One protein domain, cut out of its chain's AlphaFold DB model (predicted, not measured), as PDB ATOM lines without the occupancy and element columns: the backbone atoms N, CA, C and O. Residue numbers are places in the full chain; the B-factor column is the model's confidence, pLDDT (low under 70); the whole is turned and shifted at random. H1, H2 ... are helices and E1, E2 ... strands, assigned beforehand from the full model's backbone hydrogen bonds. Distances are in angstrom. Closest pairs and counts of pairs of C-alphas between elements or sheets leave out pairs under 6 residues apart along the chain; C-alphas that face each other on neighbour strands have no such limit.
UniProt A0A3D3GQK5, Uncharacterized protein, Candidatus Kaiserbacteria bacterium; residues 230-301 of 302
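AT A GLANCE: This is residues 230 to 301 of the 302 residues of an uncharacterized protein of Candidatus Kaiserbacteria bacterium (UniProt A0A3D3GQK5). A small sheet of three strands, E1, E2 and E3, has the helix H1 beside its edge strand E3 and a second helix, H2, close to H1, the two helices steeply tilted to each other. Both helices only graze the sheet, and a long link from E3 leads to H2. The printed part has 72 residues, with two named helices and three named strands in the order H1, E1, E2, E3, H2; the sheet's order is E1, E2, E3, antiparallel throughout. The class is mixed, helices and strands, with 34 residues in named elements, under half of those printed. The whole is compact, with a radius of gyration of the C-alphas of 12.0 A and spans of 38, 26 and 20 A.

HOW THE PARTS SIT: H1, residues 230 to 238, only grazes the sheet, with its residues 230 to 237. A short link leads to E1, residues 246 to 250, an edge strand. E1 forms a hairpin with E2, residues 255 to 260, through a tight link; they are antiparallel at 166 degrees, with N 248 and O 257 within hydrogen-bond range at 2.9 A. E2, the inner strand, forms a hairpin with E3, residues 269 to 274, the other edge strand, at 152 degrees; N 256 and O 273 are within hydrogen-bond range at 2.8 A. The three strands make a meander, each the antiparallel neighbour of the one before. The closest C-alphas of H1 and E3 are those of Leu 232 and Leu 273, 5.5 A apart. H2, residues 286 to 293, only grazes the sheet, with its residues 288 to 292. H1 and H2 are close but not clearly touching: their closest C-alphas, of Cys 236 and Ala 288, are 6.5 A apart. They run opposite ways at a steep tilt of 60 degrees. In H1 and H2 every O i to N i+4 pair is within hydrogen-bond range.

IN THESE COORDINATES: H1 begins at C-alpha 230, (187.524, 113.653, 148.907), and is 12.8 A long from first to last C-alpha. E1 measures 13.8 A, E2 16.2 A and E3 17.1 A. E3 begins at C-alpha 269, (201.957, 106.601, 163.481). H2 measures 10.5 A and ends at C-alpha 293, (191.512, 125.327, 163.779).

THE WHOLE: The two C-alphas farthest apart, of Pro 265 and Lys 301, are 39.2 A apart. The printed part has no cut. The link from E3 to H2, 11 residues, is long. The mean pLDDT of the printed part is 79.2; residues 242 to 245, 261 to 267 and 296 to 301 are under 70.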
ATOM      1  N   GLU A 230     188.700 114.423 148.505       82.56
ATOM      2  CA  GLU A 230     187.524 113.653 148.907       82.56
ATOM      3  C   GLU A 230     187.898 112.516 149.861       82.56
ATOM      4  O   GLU A 230     187.342 112.437 150.952       82.56
ATOM      5  N   ALA A 231     188.918 111.723 149.517       83.69
ATOM      6  CA  ALA A 231     189.450 110.686 150.395       83.69
ATOM      7  C   ALA A 231     189.886 111.260 151.752       83.69
ATOM      8  O   ALA A 231     189.508 110.742 152.801       83.69
ATOM      9  N   LEU A 232     190.633 112.368 151.742       88.38
ATOM     10  CA  LEU A 232     191.089 113.050 152.954       88.38
ATOM     11  C   LEU A 232     189.925 113.566 153.809       88.38
ATOM     12  O   LEU A 232     189.960 113.404 155.028       88.38
ATOM     13  N   ARG A 233     188.881 114.153 153.207       86.38
ATOM     14  CA  ARG A 233     187.671 114.586 153.931       86.38
ATOM     15  C   ARG A 233     186.951 113.408 154.556       86.38
ATOM     16  O   ARG A 233     186.569 113.495 155.720       86.38
ATOM     17  N   THR A 234     186.822 112.300 153.832       82.06
ATOM     18  CA  THR A 234     186.167 111.122 154.389       82.06
ATOM     19  C   THR A 234     186.967 110.551 155.553       82.06
ATOM     20  O   THR A 234     186.396 110.340 156.620       82.06
ATOM     21  N   LEU A 235     188.296 110.421 155.425       85.00
ATOM     22  CA  LEU A 235     189.167 110.075 156.557       85.00
ATOM     23  C   LEU A 235     188.944 111.031 157.737       85.00
ATOM     24  O   LEU A 235     188.733 110.581 158.860       85.00
ATOM     25  N   CYS A 236     188.919 112.340 157.482       87.69
ATOM     26  CA  CYS A 236     188.704 113.373 158.493       87.69
ATOM     27  C   CYS A 236     187.353 113.247 159.222       87.69
ATOM     28  O   CYS A 236     187.254 113.572 160.408       87.69
ATOM     29  N   GLY A 237     186.315 112.764 158.534       86.56
ATOM     30  CA  GLY A 237     184.993 112.501 159.103       86.56
ATOM     31  C   GLY A 237     184.978 111.359 160.124       86.56
ATOM     32  O   GLY A 237     184.222 111.421 161.094       86.56
ATOM     33  N   PHE A 238     185.844 110.355 159.955       79.25
ATOM     34  CA  PHE A 238     185.939 109.189 160.847       79.25
ATOM     35  C   PHE A 238     186.881 109.386 162.039       79.25
ATOM     36  O   PHE A 238     186.794 108.654 163.027       79.25
ATOM     37  N   VAL A 239     187.796 110.356 161.980       72.62
ATOM     38  CA  VAL A 239     188.792 110.545 163.041       72.62
ATOM     39  C   VAL A 239     188.145 111.108 164.301       72.62
ATOM     40  O   VAL A 239     187.672 112.242 164.313       72.62
ATOM     41  N   ALA A 240     188.226 110.360 165.398       76.06
ATOM     42  CA  ALA A 240     188.271 110.947 166.731       76.06
ATOM     43  C   ALA A 240     189.730 111.316 167.028       76.06
ATOM     44  O   ALA A 240     190.583 110.427 167.084       76.06
ATOM     45  N   MET A 241     190.031 112.610 167.156       73.81
ATOM     46  CA  MET A 241     191.416 113.059 167.310       73.81
ATOM     47  C   MET A 241     192.038 112.495 168.599       73.81
ATOM     48  O   MET A 241     191.495 112.745 169.679       73.81
ATOM     49  N   PRO A 242     193.168 111.768 168.509       65.62
ATOM     50  CA  PRO A 242     193.967 111.423 169.684       65.62
ATOM     51  C   PRO A 242     194.527 112.692 170.361       65.62
ATOM     52  O   PRO A 242     194.522 113.776 169.771       65.62
ATOM     53  N   LYS A 243     195.041 112.577 171.592       66.56
ATOM     54  CA  LYS A 243     195.975 113.559 172.164       66.56
ATOM     55  C   LYS A 243     197.252 113.535 171.322       66.56
ATOM     56  O   LYS A 243     198.105 112.663 171.429       66.56
ATOM     57  N   THR A 244     197.347 114.499 170.424       63.56
ATOM     58  CA  THR A 244     198.451 114.606 169.471       63.56
ATOM     59  C   THR A 244     199.719 115.117 170.146       63.56
ATOM     60  O   THR A 244     199.641 116.068 170.927       63.56
ATOM     61  N   ASP A 245     200.871 114.580 169.749       62.47
ATOM     62  CA  ASP A 245     202.173 115.073 170.213       62.47
ATOM     63  C   ASP A 245     202.818 116.065 169.231       62.47
ATOM     64  O   ASP A 245     203.526 116.968 169.672       62.47
ATOM     65  N   ASP A 246     202.568 115.933 167.918       77.81
ATOM     66  CA  ASP A 246     203.144 116.819 166.894       77.81
ATOM     67  C   ASP A 246     202.328 116.835 165.580       77.81
ATOM     68  O   ASP A 246     201.541 115.922 165.301       77.81
ATOM     69  N   SER A 247     202.539 117.855 164.741       85.88
ATOM     70  CA  SER A 247     201.993 117.937 163.377       85.88
ATOM     71  C   SER A 247     202.828 118.795 162.432       85.88
ATOM     72  O   SER A 247     203.550 119.698 162.842       85.88
ATOM     73  N   SER A 248     202.703 118.524 161.132       88.25
ATOM     74  CA  SER A 248     203.314 119.328 160.079       88.25
ATOM     75  C   SER A 248     202.278 119.701 159.036       88.25
ATOM     76  O   SER A 248     201.565 118.833 158.527       88.25
ATOM     77  N   LEU A 249     202.250 120.978 158.679       89.12
ATOM     78  CA  LEU A 249     201.397 121.518 157.631       89.12
ATOM     79  C   LEU A 249     202.177 121.618 156.313       89.12
ATOM     80  O   LEU A 249     203.187 122.318 156.246       89.12
ATOM     81  N   ASP A 250     201.669 120.975 155.262       87.62
ATOM     82  CA  ASP A 250     202.091 121.184 153.876       87.62
ATOM     83  C   ASP A 250     201.009 122.004 153.160       87.62
ATOM     84  O   ASP A 250     199.942 121.503 152.795       87.62
ATOM     85  N   ARG A 251     201.278 123.303 153.000       82.94
ATOM     86  CA  ARG A 251     200.325 124.256 152.414       82.94
ATOM     87  C   ARG A 251     200.170 124.095 150.911       82.94
ATOM     88  O   ARG A 251     199.086 124.351 150.400       82.94
ATOM     89  N   GLU A 252     201.227 123.690 150.213       83.81
ATOM     90  CA  GLU A 252     201.178 123.512 148.758       83.81
ATOM     91  C   GLU A 252     200.274 122.339 148.399       83.81
ATOM     92  O   GLU A 252     199.491 122.417 147.452       83.81
ATOM     93  N   LYS A 253     200.335 121.274 149.202       82.12
ATOM     94  CA  LYS A 253     199.456 120.114 149.053       82.12
ATOM     95  C   LYS A 253     198.104 120.277 149.745       82.12
ATOM     96  O   LYS A 253     197.200 119.494 149.472       82.12
ATOM     97  N   GLY A 254     197.952 121.273 150.618       88.75
ATOM     98  CA  GLY A 254     196.734 121.481 151.399       88.75
ATOM     99  C   GLY A 254     196.463 120.330 152.367       88.75
ATOM    100  O   GLY A 254     195.322 119.887 152.489       88.75
ATOM    101  N   ILE A 255     197.508 119.813 153.024       90.88
ATOM    102  CA  ILE A 255     197.408 118.674 153.944       90.88
ATOM    103  C   ILE A 255     198.105 118.941 155.280       90.88
ATOM    104  O   ILE A 255     199.128 119.623 155.351       90.88
ATOM    105  N   VAL A 256     197.583 118.336 156.345       90.19
ATOM    106  CA  VAL A 256     198.235 118.245 157.656       90.19
ATOM    107  C   VAL A 256     198.597 116.796 157.919       90.19
ATOM    108  O   VAL A 256     197.739 115.918 157.887       90.19
ATOM    109  N   LYS A 257     199.862 116.548 158.244       89.19
ATOM    110  CA  LYS A 257     200.307 115.272 158.796       89.19
ATOM    111  C   LYS A 257     200.277 115.367 160.314       89.19
ATOM    112  O   LYS A 257     200.954 116.216 160.888       89.19
ATOM    113  N   VAL A 258     199.478 114.518 160.943       86.69
ATOM    114  CA  VAL A 258     199.310 114.464 162.400       86.69
ATOM    115  C   VAL A 258     199.993 113.213 162.915       86.69
ATOM    116  O   VAL A 258     199.715 112.130 162.399       86.69
ATOM    117  N   TRP A 259     200.848 113.347 163.930       83.56
ATOM    118  CA  TRP A 259     201.478 112.210 164.596       83.56
ATOM    119  C   TRP A 259     200.848 111.938 165.952       83.56
ATOM    120  O   TRP A 259     200.548 112.846 166.731       83.56
ATOM    121  N   PHE A 260     200.688 110.655 166.241       77.38
ATOM    122  CA  PHE A 260     200.157 110.180 167.505       77.38
ATOM    123  C   PHE A 260     201.012 109.032 168.024       77.38
ATOM    124  O   PHE A 260     201.377 108.117 167.286       77.38
ATOM    125  N   THR A 261     201.333 109.104 169.310       67.94
ATOM    126  CA  THR A 261     202.175 108.130 170.016       67.94
ATOM    127  C   THR A 261     201.353 107.172 170.875       67.94
ATOM    128  O   THR A 261     201.875 106.171 171.350       67.94
ATOM    129  N   GLU A 262     200.057 107.446 171.039       62.75
ATOM    130  CA  GLU A 262     199.184 106.785 172.015       62.75
ATOM    131  C   GLU A 262     198.785 105.345 171.666       62.75
ATOM    132  O   GLU A 262     198.239 104.642 172.516       62.75
ATOM    133  N   TYR A 263     199.023 104.885 170.436       58.03
ATOM    134  CA  TYR A 263     198.680 103.516 170.051       58.03
ATOM    135  C   TYR A 263     199.804 102.561 170.444       58.03
ATOM    136  O   TYR A 263     200.946 102.741 170.024       58.03
ATOM    137  N   GLU A 264     199.463 101.539 171.237       47.59
ATOM    138  CA  GLU A 264     200.392 100.481 171.619       47.59
ATOM    139  C   GLU A 264     200.628  99.450 170.494       47.59
ATOM    140  O   GLU A 264     199.691  99.070 169.785       47.59
ATOM    141  N   PRO A 265     201.866  98.929 170.380       50.06
ATOM    142  CA  PRO A 265     203.075  99.485 170.999       50.06
ATOM    143  C   PRO A 265     203.366 100.858 170.384       50.06
ATOM    144  O   PRO A 265     203.085 101.006 169.202       50.06
ATOM    145  N   PHE A 266     203.917 101.809 171.159       51.78
ATOM    146  CA  PHE A 266     204.282 103.169 170.714       51.78
ATOM    147  C   PHE A 266     204.830 103.162 169.286       51.78
ATOM    148  O   PHE A 266     206.009 102.904 169.034       51.78
ATOM    149  N   GLN A 267     203.953 103.410 168.329       60.16
ATOM    150  CA  GLN A 267     204.293 103.490 166.928       60.16
ATOM    151  C   GLN A 267     204.038 104.943 166.606       60.16
ATOM    152  O   GLN A 267     202.901 105.379 166.736       60.16
ATOM    153  N   ASN A 268     205.093 105.686 166.253       71.19
ATOM    154  CA  ASN A 268     205.028 107.041 165.700       71.19
ATOM    155  C   ASN A 268     204.214 107.011 164.400       71.19
ATOM    156  O   ASN A 268     204.760 107.121 163.298       71.19
ATOM    157  N   ARG A 269     202.919 106.751 164.542       79.81
ATOM    158  CA  ARG A 269     201.957 106.601 163.481       79.81
ATOM    159  C   ARG A 269     201.515 107.984 163.092       79.81
ATOM    160  O   ARG A 269     201.542 108.922 163.891       79.81
ATOM    161  N   TYR A 270     201.139 108.096 161.839       86.25
ATOM    162  CA  TYR A 270     200.654 109.338 161.313       86.25
ATOM    163  C   TYR A 270     199.424 109.121 160.465       86.25
ATOM    164  O   TYR A 270     199.231 108.067 159.854       86.25
ATOM    165  N   LEU A 271     198.637 110.181 160.406       86.12
ATOM    166  CA  LEU A 271     197.500 110.305 159.524       86.12
ATOM    167  C   LEU A 271     197.617 111.616 158.747       86.12
ATOM    168  O   LEU A 271     198.222 112.579 159.223       86.12
ATOM    169  N   VAL A 272     197.072 111.632 157.536       88.62
ATOM    170  CA  VAL A 272     197.024 112.816 156.681       88.62
ATOM    171  C   VAL A 272     195.585 113.327 156.652       88.62
ATOM    172  O   VAL A 272     194.664 112.568 156.357       88.62
ATOM    173  N   LEU A 273     195.401 114.599 156.993       89.75
ATOM    174  CA  LEU A 273     194.126 115.316 157.000       89.75
ATOM    175  C   LEU A 273     194.136 116.437 155.956       89.75
ATOM    176  O   LEU A 273     195.214 116.946 155.636       89.75
ATOM    177  N   PRO A 274     192.967 116.871 155.455       91.81
ATOM    178  CA  PRO A 274     192.893 118.047 154.601       91.81
ATOM    179  C   PRO A 274     193.129 119.325 155.423       91.81
ATOM    180  O   PRO A 274     192.672 119.441 156.562       91.81
ATOM    181  N   TYR A 275     193.815 120.306 154.837       91.38
ATOM    182  CA  TYR A 275     193.932 121.665 155.373       91.38
ATOM    183  C   TYR A 275     193.143 122.640 154.495       91.38
ATOM    184  O   TYR A 275     193.667 123.157 153.512       91.38
ATOM    185  N   GLU A 276     191.878 122.867 154.850       89.38
ATOM    186  CA  GLU A 276     190.934 123.707 154.091       89.38
ATOM    187  C   GLU A 276     190.181 124.680 155.026       89.38
ATOM    188  O   GLU A 276     188.954 124.588 155.173       89.38
ATOM    189  N   PRO A 277     190.896 125.592 155.720       88.75
ATOM    190  CA  PRO A 277     190.297 126.512 156.692       88.75
ATOM    191  C   PRO A 277     189.209 127.415 156.089       88.75
ATOM    192  O   PRO A 277     188.296 127.835 156.796       88.75
ATOM    193  N   GLU A 278     189.262 127.692 154.786       89.44
ATOM    194  CA  GLU A 278     188.272 128.476 154.043       89.44
ATOM    195  C   GLU A 278     186.880 127.831 153.980       89.44
ATOM    196  O   GLU A 278     185.888 128.538 153.808       89.44
ATOM    197  N   THR A 279     186.799 126.508 154.154       89.94
ATOM    198  CA  THR A 279     185.532 125.759 154.247       89.94
ATOM    199  C   THR A 279     185.170 125.385 155.684       89.94
ATOM    200  O   THR A 279     184.214 124.647 155.901       89.94
ATOM    201  N   ASP A 280     185.942 125.862 156.669       90.06
ATOM    202  CA  ASP A 280     185.877 125.394 158.058       90.06
ATOM    203  C   ASP A 280     186.015 123.860 158.170       90.06
ATOM    204  O   ASP A 280     185.370 123.201 158.992       90.06
ATOM    205  N   PHE A 281     186.878 123.295 157.314       91.94
ATOM    206  CA  PHE A 281     187.159 121.862 157.213       91.94
ATOM    207  C   PHE A 281     185.870 121.034 157.047       91.94
ATOM    208  O   PHE A 281     185.544 120.152 157.850       91.94
ATOM    209  N   GLU A 282     185.094 121.358 156.012       90.44
ATOM    210  CA  GLU A 282     183.843 120.671 155.697       90.44
ATOM    211  C   GLU A 282     184.040 119.143 155.586       90.44
ATOM    212  O   GLU A 282     185.010 118.654 155.011       90.44
ATOM    213  N   GLY A 283     183.110 118.373 156.161       87.56
ATOM    214  CA  GLY A 283     183.159 116.903 156.183       87.56
ATOM    215  C   GLY A 283     184.006 116.292 157.307       87.56
ATOM    216  O   GLY A 283     183.841 115.114 157.610       87.56
ATOM    217  N   CYS A 284     184.848 117.077 157.986       90.75
ATOM    218  CA  CYS A 284     185.600 116.614 159.149       90.75
ATOM    219  C   CYS A 284     184.722 116.419 160.395       90.75
ATOM    220  O   CYS A 284     183.740 117.138 160.607       90.75
ATOM    221  N   SER A 285     185.132 115.504 161.279       90.12
ATOM    222  CA  SER A 285     184.542 115.378 162.614       90.12
ATOM    223  C   SER A 285     184.785 116.643 163.452       90.12
ATOM    224  O   SER A 285     185.775 117.350 163.259       90.12
ATOM    225  N   GLU A 286     183.934 116.922 164.444       90.50
ATOM    226  CA  GLU A 286     184.120 118.098 165.316       90.50
ATOM    227  C   GLU A 286     185.444 118.061 166.094       90.50
ATOM    228  O   GLU A 286     186.047 119.106 166.348       90.50
ATOM    229  N   SER A 287     185.941 116.866 166.427       87.19
ATOM    230  CA  SER A 287     187.255 116.720 167.059       87.19
ATOM    231  C   SER A 287     188.390 117.118 166.108       87.19
ATOM    232  O   SER A 287     189.288 117.859 166.508       87.19
ATOM    233  N   ALA A 288     188.311 116.708 164.837       89.44
ATOM    234  CA  ALA A 288     189.283 117.058 163.807       89.44
ATOM    235  C   ALA A 288     189.227 118.551 163.468       89.44
ATOM    236  O   ALA A 288     190.268 119.200 163.448       89.44
ATOM    237  N   LYS A 289     188.031 119.134 163.317       91.62
ATOM    238  CA  LYS A 289     187.865 120.587 163.136       91.62
ATOM    239  C   LYS A 289     188.462 121.373 164.288       91.62
ATOM    240  O   LYS A 289     189.205 122.322 164.065       91.62
ATOM    241  N   THR A 290     188.140 120.975 165.521       89.06
ATOM    242  CA  THR A 290     188.680 121.626 166.717       89.06
ATOM    243  C   THR A 290     190.195 121.630 166.647       89.06
ATOM    244  O   THR A 290     190.783 122.694 166.758       89.06
ATOM    245  N   TYR A 291     190.827 120.489 166.375       87.94
ATOM    246  CA  TYR A 291     192.275 120.406 166.221       87.94
ATOM    247  C   TYR A 291     192.823 121.285 165.082       87.94
ATOM    248  O   TYR A 291     193.693 122.120 165.320       87.94
ATOM    249  N   LEU A 292     192.289 121.145 163.866       89.50
ATOM    250  CA  LEU A 292     192.779 121.835 162.669       89.50
ATOM    251  C   LEU A 292     192.675 123.363 162.786       89.50
ATOM    252  O   LEU A 292     193.563 124.066 162.308       89.50
ATOM    253  N   ARG A 293     191.657 123.887 163.487       88.81
ATOM    254  CA  ARG A 293     191.512 125.327 163.779       88.81
ATOM    255  C   ARG A 293     192.618 125.894 164.680       88.81
ATOM    256  O   ARG A 293     192.836 127.097 164.649       88.81
ATOM    257  N   HIS A 294     193.287 125.069 165.495       83.00
ATOM    258  CA  HIS A 294     194.389 125.526 166.358       83.00
ATOM    259  C   HIS A 294     195.723 125.645 165.612       83.00
ATOM    260  O   HIS A 294     196.674 126.211 166.154       83.00
ATOM    261  N   LEU A 295     195.823 125.102 164.395       80.75
ATOM    262  CA  LEU A 295     197.031 125.239 163.594       80.75
ATOM    263  C   LEU A 295     197.154 126.693 163.118       80.75
ATOM    264  O   LEU A 295     196.160 127.280 162.694       80.75
ATOM    265  N   PRO A 296     198.353 127.295 163.201       65.44
ATOM    266  CA  PRO A 296     198.530 128.713 162.926       65.44
ATOM    267  C   PRO A 296     198.115 129.047 161.491       65.44
ATOM    268  O   PRO A 296     198.747 128.612 160.521       65.44
ATOM    269  N   ASN A 297     197.072 129.865 161.379       60.12
ATOM    270  CA  ASN A 297     196.623 130.444 160.128       60.12
ATOM    271  C   ASN A 297     197.344 131.789 159.953       60.12
ATOM    272  O   ASN A 297     197.395 132.600 160.876       60.12
ATOM    273  N   ASP A 298     197.924 132.062 158.784       51.59
ATOM    274  CA  ASP A 298     198.664 133.320 158.563       51.59
ATOM    275  C   ASP A 298     197.766 134.575 158.601       51.59
ATOM    276  O   ASP A 298     198.279 135.692 158.550       51.59
ATOM    277  N   SER A 299     196.445 134.428 158.764       48.25
ATOM    278  CA  SER A 299     195.560 135.541 159.129       48.25
ATOM    279  C   SER A 299     195.910 136.177 160.476       48.25
ATOM    280  O   SER A 299     195.542 137.322 160.702       48.25
ATOM    281  N   ASP A 300     196.651 135.474 161.337       47.25
ATOM    282  CA  ASP A 300     197.070 135.972 162.653       47.25
ATOM    283  C   ASP A 300     198.453 136.655 162.622       47.25
ATOM    284  O   ASP A 300     198.972 137.073 163.658       47.25
ATOM    285  N   LYS A 301     199.079 136.755 161.438       42.97
ATOM    286  CA  LYS A 301     200.398 137.385 161.234       42.97
ATOM    287  C   LYS A 301     200.377 138.637 160.350       42.97
ATOM    288  O   LYS A 301     201.453 139.160 160.064       42.97
TER     289      LYS A 301